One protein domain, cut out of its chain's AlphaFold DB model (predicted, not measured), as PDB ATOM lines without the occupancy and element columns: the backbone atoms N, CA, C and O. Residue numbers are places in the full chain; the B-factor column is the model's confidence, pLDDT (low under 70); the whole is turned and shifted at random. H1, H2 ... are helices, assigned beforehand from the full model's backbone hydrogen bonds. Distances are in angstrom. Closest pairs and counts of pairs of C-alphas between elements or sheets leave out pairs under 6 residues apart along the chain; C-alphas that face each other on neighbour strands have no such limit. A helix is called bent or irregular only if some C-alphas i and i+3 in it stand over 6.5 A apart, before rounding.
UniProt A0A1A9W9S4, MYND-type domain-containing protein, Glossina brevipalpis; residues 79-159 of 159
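What this domain is: This is residues 79 to 159 of the 159 residues of the protein "MYND-type domain-containing protein" of Glossina brevipalpis (UniProt A0A1A9W9S4). What is the shape? With little regular structure, two helices, H2 and H3, pack together at a steep tilt amid long loops, with tiny H1 close to H2. What makes it up? The printed part has 81 residues with three named helices, H1, H2, H3 in chain order, and no named strand; it is all helix, with under half of the residues in named elements. It is compact, radius of gyration of the C-alphas 11.5 A, spanning 36 by 25 by 22 A.

Where its parts are: Where is the longest helix? H2, residues 119 to 130, 17.5 A, begins at C-alpha (13.650, 39.483, -0.531); it is irregular, C-alphas 120 and 123 being 7.2 A apart. And the others? H3, residues 145 to 155, 17.4 A, ends at C-alpha (13.095, 33.158, 10.628) and is only just irregular, C-alphas 148 and 151 being 6.8 A apart. H1, residues 113 to 116, measures 5.0 A.

How they stand to each other: What touches H2? H3 does, at a steep tilt of 65 degrees, opposite ways; their closest C-alphas, Tyr 123 and Arg 154, are 5.8 A apart. Where is H1? It is close to H2 but not clearly touching, closest C-alphas Cys 115 and His 121 at 7.3 A, and apart from H3. Which backbone pairs are within hydrogen-bond range? O i to N i+4: 6 of 8 in H2 and 3 of 7 in H3, which has 6 of 8 O i to N i+3; H1 is too short.

The domain as a whole: How large is it? The farthest C-alphas, Ser 98 and Thr 159, are 37.1 A apart. Any cut or long link? The printed part has no cut; H2 to H3 is a long link. Where is pLDDT under 70? Residues 157 to 159.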
ATOM      1  N   GLY A  79       9.429  41.124  10.650       93.19
ATOM      2  CA  GLY A  79       8.090  40.690  10.282       93.19
ATOM      3  C   GLY A  79       7.006  41.537  10.947       93.19
ATOM      4  O   GLY A  79       7.331  42.447  11.714       93.19
ATOM      5  N   PRO A  80       5.736  41.303  10.591       93.75
ATOM      6  CA  PRO A  80       4.606  42.021  11.169       93.75
ATOM      7  C   PRO A  80       4.503  41.814  12.687       93.75
ATOM      8  O   PRO A  80       4.976  40.816  13.235       93.75
ATOM      9  N   SER A  81       3.829  42.752  13.356       91.56
ATOM     10  CA  SER A  81       3.394  42.569  14.745       91.56
ATOM     11  C   SER A  81       2.433  41.378  14.866       91.56
ATOM     12  O   SER A  81       1.695  41.070  13.929       91.56
ATOM     13  N   GLN A  82       2.403  40.736  16.038       86.06
ATOM     14  CA  GLN A  82       1.509  39.606  16.334       86.06
ATOM     15  C   GLN A  82       0.023  39.984  16.247       86.06
ATOM     16  O   GLN A  82      -0.823  39.165  15.903       86.06
ATOM     17  N   ALA A  83      -0.315  41.238  16.520       89.94
ATOM     18  CA  ALA A  83      -1.638  41.781  16.262       89.94
ATOM     19  C   ALA A  83      -1.461  43.001  15.364       89.94
ATOM     20  O   ALA A  83      -1.047  44.063  15.823       89.94
ATOM     21  N   THR A  84      -1.710  42.821  14.069       90.44
ATOM     22  CA  THR A  84      -1.597  43.893  13.080       90.44
ATOM     23  C   THR A  84      -2.791  43.874  12.135       90.44
ATOM     24  O   THR A  84      -3.180  42.781  11.698       90.44
ATOM     25  N   PRO A  85      -3.338  45.044  11.750       91.69
ATOM     26  CA  PRO A  85      -4.123  45.124  10.526       91.69
ATOM     27  C   PRO A  85      -3.254  44.682   9.337       91.69
ATOM     28  O   PRO A  85      -2.028  44.551   9.473       91.69
ATOM     29  N   PRO A  86      -3.844  44.434   8.163       93.06
ATOM     30  CA  PRO A  86      -3.079  44.062   6.993       93.06
ATOM     31  C   PRO A  86      -1.956  45.047   6.673       93.06
ATOM     32  O   PRO A  86      -2.154  46.256   6.572       93.06
ATOM     33  N   VAL A  87      -0.763  44.495   6.490       94.88
ATOM     34  CA  VAL A  87       0.434  45.242   6.110       94.88
ATOM     35  C   VAL A  87       0.992  44.699   4.807       94.88
ATOM     36  O   VAL A  87       0.764  43.555   4.419       94.88
ATOM     37  N   CYS A  88       1.788  45.515   4.136       95.38
ATOM     38  CA  CYS A  88       2.550  45.091   2.983       95.38
ATOM     39  C   CYS A  88       3.556  44.019   3.396       95.38
ATOM     40  O   CYS A  88       4.418  44.256   4.243       95.38
ATOM     41  N   CYS A  89       3.520  42.870   2.733       94.94
ATOM     42  CA  CYS A  89       4.484  41.809   2.991       94.94
ATOM     43  C   CYS A  89       5.926  42.215   2.609       94.94
ATOM     44  O   CYS A  89       6.875  41.770   3.238       94.94
ATOM     45  N   GLY A  90       6.142  43.166   1.695       94.56
ATOM     46  CA  GLY A  90       7.495  43.647   1.374       94.56
ATOM     47  C   GLY A  90       8.070  44.680   2.357       94.56
ATOM     48  O   GLY A  90       9.247  44.627   2.698       94.56
ATOM     49  N   CYS A  91       7.275  45.655   2.814       94.75
ATOM     50  CA  CYS A  91       7.785  46.783   3.614       94.75
ATOM     51  C   CYS A  91       7.187  46.907   5.019       94.75
ATOM     52  O   CYS A  91       7.737  47.663   5.816       94.75
ATOM     53  N   LEU A  92       6.165  46.124   5.363       94.88
ATOM     54  CA  LEU A  92       5.410  46.179   6.624       94.88
ATOM     55  C   LEU A  92       4.662  47.495   6.883       94.88
ATOM     56  O   LEU A  92       4.173  47.699   7.990       94.88
ATOM     57  N   ASN A  93       4.537  48.372   5.884       94.25
ATOM     58  CA  ASN A  93       3.630  49.511   5.988       94.25
ATOM     59  C   ASN A  93       2.187  49.010   6.025       94.25
ATOM     60  O   ASN A  93       1.856  48.043   5.334       94.25
ATOM     61  N   ILE A  94       1.344  49.687   6.799       92.69
ATOM     62  CA  ILE A  94      -0.098  49.441   6.825       92.69
ATOM     63  C   ILE A  94      -0.655  49.617   5.412       92.69
ATOM     64  O   ILE A  94      -0.245  50.518   4.677       92.69
ATOM     65  N   ILE A  95      -1.538  48.702   5.026       93.06
ATOM     66  CA  ILE A  95      -2.247  48.766   3.759       93.06
ATOM     67  C   ILE A  95      -3.637  49.337   4.006       93.06
ATOM     68  O   ILE A  95      -4.405  48.792   4.795       93.06
ATOM     69  N   GLU A  96      -3.964  50.378   3.252       89.50
ATOM     70  CA  GLU A  96      -5.314  50.921   3.174       89.50
ATOM     71  C   GLU A  96      -6.111  50.233   2.051       89.50
ATOM     72  O   GLU A  96      -5.529  49.877   1.018       89.50
ATOM     73  N   PRO A  97      -7.446  50.100   2.179       87.62
ATOM     74  CA  PRO A  97      -8.294  49.482   1.155       87.62
ATOM     75  C   PRO A  97      -8.200  50.140  -0.229       87.62
ATOM     76  O   PRO A  97      -8.503  49.507  -1.237       87.62
ATOM     77  N   SER A  98      -7.803  51.412  -0.284       88.56
ATOM     78  CA  SER A  98      -7.720  52.207  -1.510       88.56
ATOM     79  C   SER A  98      -6.419  52.020  -2.292       88.56
ATOM     80  O   SER A  98      -6.360  52.430  -3.450       88.56
ATOM     81  N   ASN A  99      -5.370  51.442  -1.692       87.38
ATOM     82  CA  ASN A  99      -4.042  51.428  -2.304       87.38
ATOM     83  C   ASN A  99      -3.237  50.167  -1.965       87.38
ATOM     84  O   ASN A  99      -2.359  50.167  -1.097       87.38
ATOM     85  N   TYR A 100      -3.527  49.085  -2.688       94.06
ATOM     86  CA  TYR A 100      -2.755  47.850  -2.630       94.06
ATOM     87  C   TYR A 100      -2.780  47.090  -3.949       94.06
ATOM     88  O   TYR A 100      -3.632  47.289  -4.810       94.06
ATOM     89  N   THR A 101      -1.847  46.154  -4.073       94.62
ATOM     90  CA  THR A 101      -1.875  45.119  -5.098       94.62
ATOM     91  C   THR A 101      -1.707  43.754  -4.445       94.62
ATOM     92  O   THR A 101      -0.933  43.596  -3.496       94.62
ATOM     93  N   ASN A 102      -2.446  42.756  -4.925       95.38
ATOM     94  CA  ASN A 102      -2.207  41.374  -4.534       95.38
ATOM     95  C   ASN A 102      -1.033  40.817  -5.332       95.38
ATOM     96  O   ASN A 102      -0.954  40.965  -6.552       95.38
ATOM     97  N   CYS A 103      -0.149  40.095  -4.656       95.94
ATOM     98  CA  CYS A 103       0.829  39.279  -5.345       95.94
ATOM     99  C   CYS A 103       0.109  38.217  -6.191       95.94
ATOM    100  O   CYS A 103      -0.654  37.403  -5.676       95.94
ATOM    101  N   GLU A 104       0.382  38.200  -7.493       94.81
ATOM    102  CA  GLU A 104      -0.253  37.279  -8.445       94.81
ATOM    103  C   GLU A 104      -0.007  35.802  -8.112       94.81
ATOM    104  O   GLU A 104      -0.827  34.960  -8.472       94.81
ATOM    105  N   LEU A 105       1.089  35.479  -7.418       94.94
ATOM    106  CA  LEU A 105       1.452  34.107  -7.058       94.94
ATOM    107  C   LEU A 105       0.744  33.659  -5.774       94.94
ATOM    108  O   LEU A 105      -0.007  32.687  -5.785       94.94
ATOM    109  N   CYS A 106       0.948  34.388  -4.675       95.44
ATOM    110  CA  CYS A 106       0.516  33.979  -3.338       95.44
ATOM    111  C   CYS A 106      -0.738  34.701  -2.820       95.44
ATOM    112  O   CYS A 106      -1.338  34.245  -1.853       95.44
ATOM    113  N   GLY A 107      -1.155  35.816  -3.423       95.38
ATOM    114  CA  GLY A 107      -2.312  36.617  -3.001       95.38
ATOM    115  C   GLY A 107      -2.061  37.607  -1.853       95.38
ATOM    116  O   GLY A 107      -2.949  38.398  -1.534       95.38
ATOM    117  N   TRP A 108      -0.869  37.612  -1.247       95.81
ATOM    118  CA  TRP A 108      -0.513  38.566  -0.190       95.81
ATOM    119  C   TRP A 108      -0.563  40.022  -0.661       95.81
ATOM    120  O   TRP A 108      -0.314  40.319  -1.830       95.81
ATOM    121  N   LEU A 109      -0.864  40.925   0.272       95.56
ATOM    122  CA  LEU A 109      -0.974  42.354   0.005       95.56
ATOM    123  C   LEU A 109       0.406  43.011  -0.069       95.56
ATOM    124  O   LEU A 109       1.283  42.769   0.768       95.56
ATOM    125  N   LEU A 110       0.580  43.870  -1.067       96.25
ATOM    126  CA  LEU A 110       1.797  44.625  -1.330       96.25
ATOM    127  C   LEU A 110       1.448  46.077  -1.675       96.25
ATOM    128  O   LEU A 110       0.401  46.348  -2.257       96.25
ATOM    129  N   CYS A 111       2.363  47.006  -1.386       95.31
ATOM    130  CA  CYS A 111       2.220  48.406  -1.806       95.31
ATOM    131  C   CYS A 111       2.367  48.596  -3.326       95.31
ATOM    132  O   CYS A 111       1.933  49.606  -3.860       95.31
ATOM    133  N   GLY A 112       3.029  47.669  -4.027       93.56
ATOM    134  CA  GLY A 112       3.328  47.814  -5.452       93.56
ATOM    135  C   GLY A 112       4.409  46.855  -5.946       93.56
ATOM    136  O   GLY A 112       4.893  45.998  -5.199       93.56
ATOM    137  N   ARG A 113       4.821  47.028  -7.211       93.00
ATOM    138  CA  ARG A 113       5.824  46.176  -7.885       93.00
ATOM    139  C   ARG A 113       7.164  46.124  -7.152       93.00
ATOM    140  O   ARG A 113       7.753  45.053  -7.074       93.00
ATOM    141  N   GLU A 114       7.611  47.230  -6.563       94.00
ATOM    142  CA  GLU A 114       8.865  47.267  -5.798       94.00
ATOM    143  C   GLU A 114       8.838  46.297  -4.611       94.00
ATOM    144  O   GLU A 114       9.781  45.546  -4.387       94.00
ATOM    145  N   CYS A 115       7.723  46.252  -3.875       95.31
ATOM    146  CA  CYS A 115       7.574  45.351  -2.734       95.31
ATOM    147  C   CYS A 115       7.396  43.883  -3.145       95.31
ATOM    148  O   CYS A 115       7.657  43.009  -2.325       95.31
ATOM    149  N   LYS A 116       7.002  43.602  -4.396       92.56
ATOM    150  CA  LYS A 116       6.944  42.237  -4.948       92.56
ATOM    151  C   LYS A 116       8.339  41.634  -5.130       92.56
ATOM    152  O   LYS A 116       8.495  40.431  -4.980       92.56
ATOM    153  N   GLN A 117       9.331  42.463  -5.461       91.88
ATOM    154  CA  GLN A 117      10.705  42.031  -5.762       91.88
ATOM    155  C   GLN A 117      11.617  41.995  -4.527       91.88
ATOM    156  O   GLN A 117      12.758  41.548  -4.612       91.88
ATOM    157  N   LYS A 118      11.125  42.468  -3.379       92.50
ATOM    158  CA  LYS A 118      11.863  42.474  -2.117       92.50
ATOM    159  C   LYS A 118      12.090  41.057  -1.601       92.50
ATOM    160  O   LYS A 118      11.163  40.245  -1.581       92.50
ATOM    161  N   SER A 119      13.305  40.778  -1.131       90.75
ATOM    162  CA  SER A 119      13.650  39.483  -0.531       90.75
ATOM    163  C   SER A 119      12.814  39.201   0.715       90.75
ATOM    164  O   SER A 119      12.510  38.045   0.995       90.75
ATOM    165  N   GLU A 120      12.351  40.246   1.405       90.44
ATOM    166  CA  GLU A 120      11.443  40.132   2.539       90.44
ATOM    167  C   GLU A 120      10.113  39.471   2.174       90.44
ATOM    168  O   GLU A 120       9.510  38.874   3.057       90.44
ATOM    169  N   HIS A 121       9.660  39.541   0.913       94.38
ATOM    170  CA  HIS A 121       8.409  38.907   0.491       94.38
ATOM    171  C   HIS A 121       8.553  37.414   0.133       94.38
ATOM    172  O   HIS A 121       7.576  36.663   0.060       94.38
ATOM    173  N   LYS A 122       9.783  36.977  -0.147       93.50
ATOM    174  CA  LYS A 122      10.070  35.704  -0.813       93.50
ATOM    175  C   LYS A 122       9.517  34.501  -0.044       93.50
ATOM    176  O   LYS A 122       8.788  33.692  -0.613       93.50
ATOM    177  N   TYR A 123       9.832  34.409   1.243       92.50
ATOM    178  CA  TYR A 123       9.606  33.195   2.027       92.50
ATOM    179  C   TYR A 123       8.123  32.908   2.274       92.50
ATOM    180  O   TYR A 123       7.659  31.790   2.048       92.50
ATOM    181  N   GLU A 124       7.334  33.910   2.676       93.50
ATOM    182  CA  GLU A 124       5.892  33.706   2.827       93.50
ATOM    183  C   GLU A 124       5.177  33.533   1.483       93.50
ATOM    184  O   GLU A 124       4.140  32.865   1.426       93.50
ATOM    185  N   CYS A 125       5.719  34.101   0.398       95.06
ATOM    186  CA  CYS A 125       5.195  33.892  -0.946       95.06
ATOM    187  C   CYS A 125       5.341  32.423  -1.355       95.06
ATOM    188  O   CYS A 125       4.337  31.781  -1.669       95.06
ATOM    189  N   GLU A 126       6.557  31.879  -1.270       94.56
ATOM    190  CA  GLU A 126       6.872  30.485  -1.599       94.56
ATOM    191  C   GLU A 126       6.037  29.506  -0.769       94.56
ATOM    192  O   GLU A 126       5.374  28.636  -1.334       94.56
ATOM    193  N   LEU A 127       5.975  29.700   0.551       93.19
ATOM    194  CA  LEU A 127       5.180  28.843   1.432       93.19
ATOM    195  C   LEU A 127       3.690  28.858   1.065       93.19
ATOM    196  O   LEU A 127       3.019  27.826   1.056       93.19
ATOM    197  N   THR A 128       3.147  30.033   0.751       94.44
ATOM    198  CA  THR A 128       1.731  30.157   0.386       94.44
ATOM    199  C   THR A 128       1.436  29.496  -0.959       94.44
ATOM    200  O   THR A 128       0.367  28.903  -1.124       94.44
ATOM    201  N   VAL A 129       2.373  29.573  -1.909       95.56
ATOM    202  CA  VAL A 129       2.280  28.868  -3.195       95.56
ATOM    203  C   VAL A 129       2.310  27.356  -2.970       95.56
ATOM    204  O   VAL A 129       1.443  26.663  -3.493       95.56
ATOM    205  N   GLN A 130       3.220  26.850  -2.130       94.31
ATOM    206  CA  GLN A 130       3.295  25.426  -1.770       94.31
ATOM    207  C   GLN A 130       2.018  24.922  -1.086       94.31
ATOM    208  O   GLN A 130       1.572  23.809  -1.350       94.31
ATOM    209  N   ARG A 131       1.376  25.757  -0.259       93.38
ATOM    210  CA  ARG A 131       0.064  25.459   0.341       93.38
ATOM    211  C   ARG A 131      -1.049  25.284  -0.708       93.38
ATOM    212  O   ARG A 131      -2.111  24.762  -0.383       93.38
ATOM    213  N   GLY A 132      -0.863  25.769  -1.937       94.25
ATOM    214  CA  GLY A 132      -1.817  25.607  -3.041       94.25
ATOM    215  C   GLY A 132      -3.050  26.513  -2.973       94.25
ATOM    216  O   GLY A 132      -3.958  26.381  -3.790       94.25
ATOM    217  N   ARG A 133      -3.110  27.459  -2.023       93.38
ATOM    218  CA  ARG A 133      -4.235  28.398  -1.884       93.38
ATOM    219  C   ARG A 133      -3.745  29.819  -1.650       93.38
ATOM    220  O   ARG A 133      -3.116  30.093  -0.625       93.38
ATOM    221  N   LYS A 134      -4.114  30.730  -2.556       95.25
ATOM    222  CA  LYS A 134      -3.819  32.163  -2.435       95.25
ATOM    223  C   LYS A 134      -4.468  32.766  -1.194       95.25
ATOM    224  O   LYS A 134      -5.574  32.387  -0.798       95.25
ATOM    225  N   VAL A 135      -3.774  33.715  -0.580       93.38
ATOM    226  CA  VAL A 135      -4.336  34.568   0.462       93.38
ATOM    227  C   VAL A 135      -5.372  35.498  -0.159       93.38
ATOM    228  O   VAL A 135      -5.163  36.043  -1.238       93.38
ATOM    229  N   ASN A 136      -6.481  35.689   0.547       90.00
ATOM    230  CA  ASN A 136      -7.481  36.693   0.225       90.00
ATOM    231  C   ASN A 136      -7.761  37.514   1.489       90.00
ATOM    232  O   ASN A 136      -8.280  36.991   2.482       90.00
ATOM    233  N   VAL A 137      -7.345  38.779   1.479       87.00
ATOM    234  CA  VAL A 137      -7.565  39.723   2.577       87.00
ATOM    235  C   VAL A 137      -8.586  40.750   2.115       87.00
ATOM    236  O   VAL A 137      -8.324  41.491   1.177       87.00
ATOM    237  N   GLN A 138      -9.741  40.767   2.776       82.75
ATOM    238  CA  GLN A 138     -10.859  41.662   2.451       82.75
ATOM    239  C   GLN A 138     -11.147  42.671   3.567       82.75
ATOM    240  O   GLN A 138     -11.825  43.662   3.334       82.75
ATOM    241  N   GLU A 139     -10.622  42.432   4.770       85.25
ATOM    242  CA  GLU A 139     -10.840  43.290   5.931       85.25
ATOM    243  C   GLU A 139      -9.516  43.870   6.415       85.25
ATOM    244  O   GLU A 139      -8.551  43.123   6.605       85.25
ATOM    245  N   PHE A 140      -9.496  45.193   6.593       85.25
ATOM    246  CA  PHE A 140      -8.286  46.000   6.781       85.25
ATOM    247  C   PHE A 140      -8.150  46.623   8.173       85.25
ATOM    248  O   PHE A 140      -7.127  47.217   8.488       85.25
ATOM    249  N   THR A 141      -9.153  46.457   9.028       81.69
ATOM    250  CA  THR A 141      -9.202  47.058  10.367       81.69
ATOM    251  C   THR A 141      -8.794  46.069  11.456       81.69
ATOM    252  O   THR A 141      -8.081  46.428  12.390       81.69
ATOM    253  N   ASN A 142      -9.212  44.809  11.324       81.50
ATOM    254  CA  ASN A 142      -9.010  43.793  12.348       81.50
ATOM    255  C   ASN A 142      -7.686  43.030  12.182       81.50
ATOM    256  O   ASN A 142      -7.260  42.765  11.050       81.50
ATOM    257  N   PRO A 143      -7.047  42.607  13.294       82.81
ATOM    258  CA  PRO A 143      -5.895  41.726  13.243       82.81
ATOM    259  C   PRO A 143      -6.181  40.448  12.457       82.81
ATOM    260  O   PRO A 143      -7.149  39.736  12.721       82.81
ATOM    261  N   ARG A 144      -5.320  40.138  11.486       78.94
ATOM    262  CA  ARG A 144      -5.472  38.946  10.641       78.94
ATOM    263  C   ARG A 144      -4.489  37.860  11.094       78.94
ATOM    264  O   ARG A 144      -3.285  38.048  10.911       78.94
ATOM    265  N   PRO A 145      -4.963  36.697  11.589       84.69
ATOM    266  CA  PRO A 145      -4.095  35.655  12.152       84.69
ATOM    267  C   PRO A 145      -2.998  35.165  11.205       84.69
ATOM    268  O   PRO A 145      -1.908  34.824  11.638       84.69
ATOM    269  N   MET A 146      -3.229  35.188   9.889       87.81
ATOM    270  CA  MET A 146      -2.204  34.744   8.939       87.81
ATOM    271  C   MET A 146      -0.956  35.638   8.906       87.81
ATOM    272  O   MET A 146       0.087  35.173   8.466       87.81
ATOM    273  N   TYR A 147      -1.016  36.894   9.364       91.50
ATOM    274  CA  TYR A 147       0.200  37.709   9.479       91.50
ATOM    275  C   TYR A 147       1.098  37.235  10.631       91.50
ATOM    276  O   TYR A 147       2.311  37.402  10.548       91.50
ATOM    277  N   GLN A 148       0.544  36.577  11.656       89.81
ATOM    278  CA  GLN A 148       1.296  36.115  12.832       89.81
ATOM    279  C   GLN A 148       2.396  35.118  12.474       89.81
ATOM    280  O   GLN A 148       3.459  35.116  13.093       89.81
ATOM    281  N   CYS A 149       2.176  34.295  11.446       88.81
ATOM    282  CA  CYS A 149       3.154  33.293  11.042       88.81
ATOM    283  C   CYS A 149       4.264  33.846  10.136       88.81
ATOM    284  O   CYS A 149       5.302  33.201  10.027       88.81
ATOM    285  N   ILE A 150       4.116  35.035   9.535       92.62
ATOM    286  CA  ILE A 150       5.095  35.569   8.567       92.62
ATOM    287  C   ILE A 150       6.485  35.707   9.197       92.62
ATOM    288  O   ILE A 150       7.481  35.313   8.593       92.62
ATOM    289  N   THR A 151       6.568  36.221  10.426       92.56
ATOM    290  CA  THR A 151       7.849  36.370  11.136       92.56
ATOM    291  C   THR A 151       8.536  35.017  11.338       92.56
ATOM    292  O   THR A 151       9.730  34.891  11.071       92.56
ATOM    293  N   THR A 152       7.782  33.989  11.733       91.38
ATOM    294  CA  THR A 152       8.290  32.619  11.908       91.38
ATOM    295  C   THR A 152       8.767  32.019  10.588       91.38
ATOM    296  O   THR A 152       9.845  31.429  10.530       91.38
ATOM    297  N   VAL A 153       8.001  32.210   9.511       91.31
ATOM    298  CA  VAL A 153       8.346  31.716   8.169       91.31
ATOM    299  C   VAL A 153       9.656  32.331   7.679       91.31
ATOM    300  O   VAL A 153      10.518  31.620   7.175       91.31
ATOM    301  N   ARG A 154       9.852  33.634   7.902       91.62
ATOM    302  CA  ARG A 154      11.106  34.322   7.559       91.62
ATOM    303  C   ARG A 154      12.284  33.873   8.418       91.62
ATOM    304  O   ARG A 154      13.391  33.762   7.909       91.62
ATOM    305  N   GLY A 155      12.054  33.620   9.707       86.94
ATOM    306  CA  GLY A 155      13.095  33.158  10.628       86.94
ATOM    307  C   GLY A 155      13.591  31.750  10.305       86.94
ATOM    308  O   GLY A 155      14.788  31.502  10.368       86.94
ATOM    309  N   SER A 156      12.684  30.866   9.882       76.00
ATOM    310  CA  SER A 156      12.986  29.463   9.552       76.00
ATOM    311  C   SER A 156      13.855  29.296   8.301       76.00
ATOM    312  O   SER A 156      14.380  28.216   8.066       76.00
ATOM    313  N   ALA A 157      13.987  30.344   7.484       61.69
ATOM    314  CA  ALA A 157      14.763  30.326   6.247       61.69
ATOM    315  C   ALA A 157      16.140  31.015   6.364       61.69
ATOM    316  O   ALA A 157      16.897  31.023   5.396       61.69
ATOM    317  N   ASN A 158      16.452  31.611   7.523       55.34
ATOM    318  CA  ASN A 158      17.714  32.314   7.797       55.34
ATOM    319  C   ASN A 158      18.699  31.498   8.665       55.34
ATOM    320  O   ASN A 158      19.756  32.018   9.026       55.34
ATOM    321  N   THR A 159      18.350  30.258   9.014       45.94
ATOM    322  CA  THR A 159      19.214  29.253   9.664       45.94
ATOM    323  C   THR A 159      19.629  28.200   8.657       45.94
ATOM    324  O   THR A 159      20.827  27.851   8.640       45.94
TER     325      THR A 159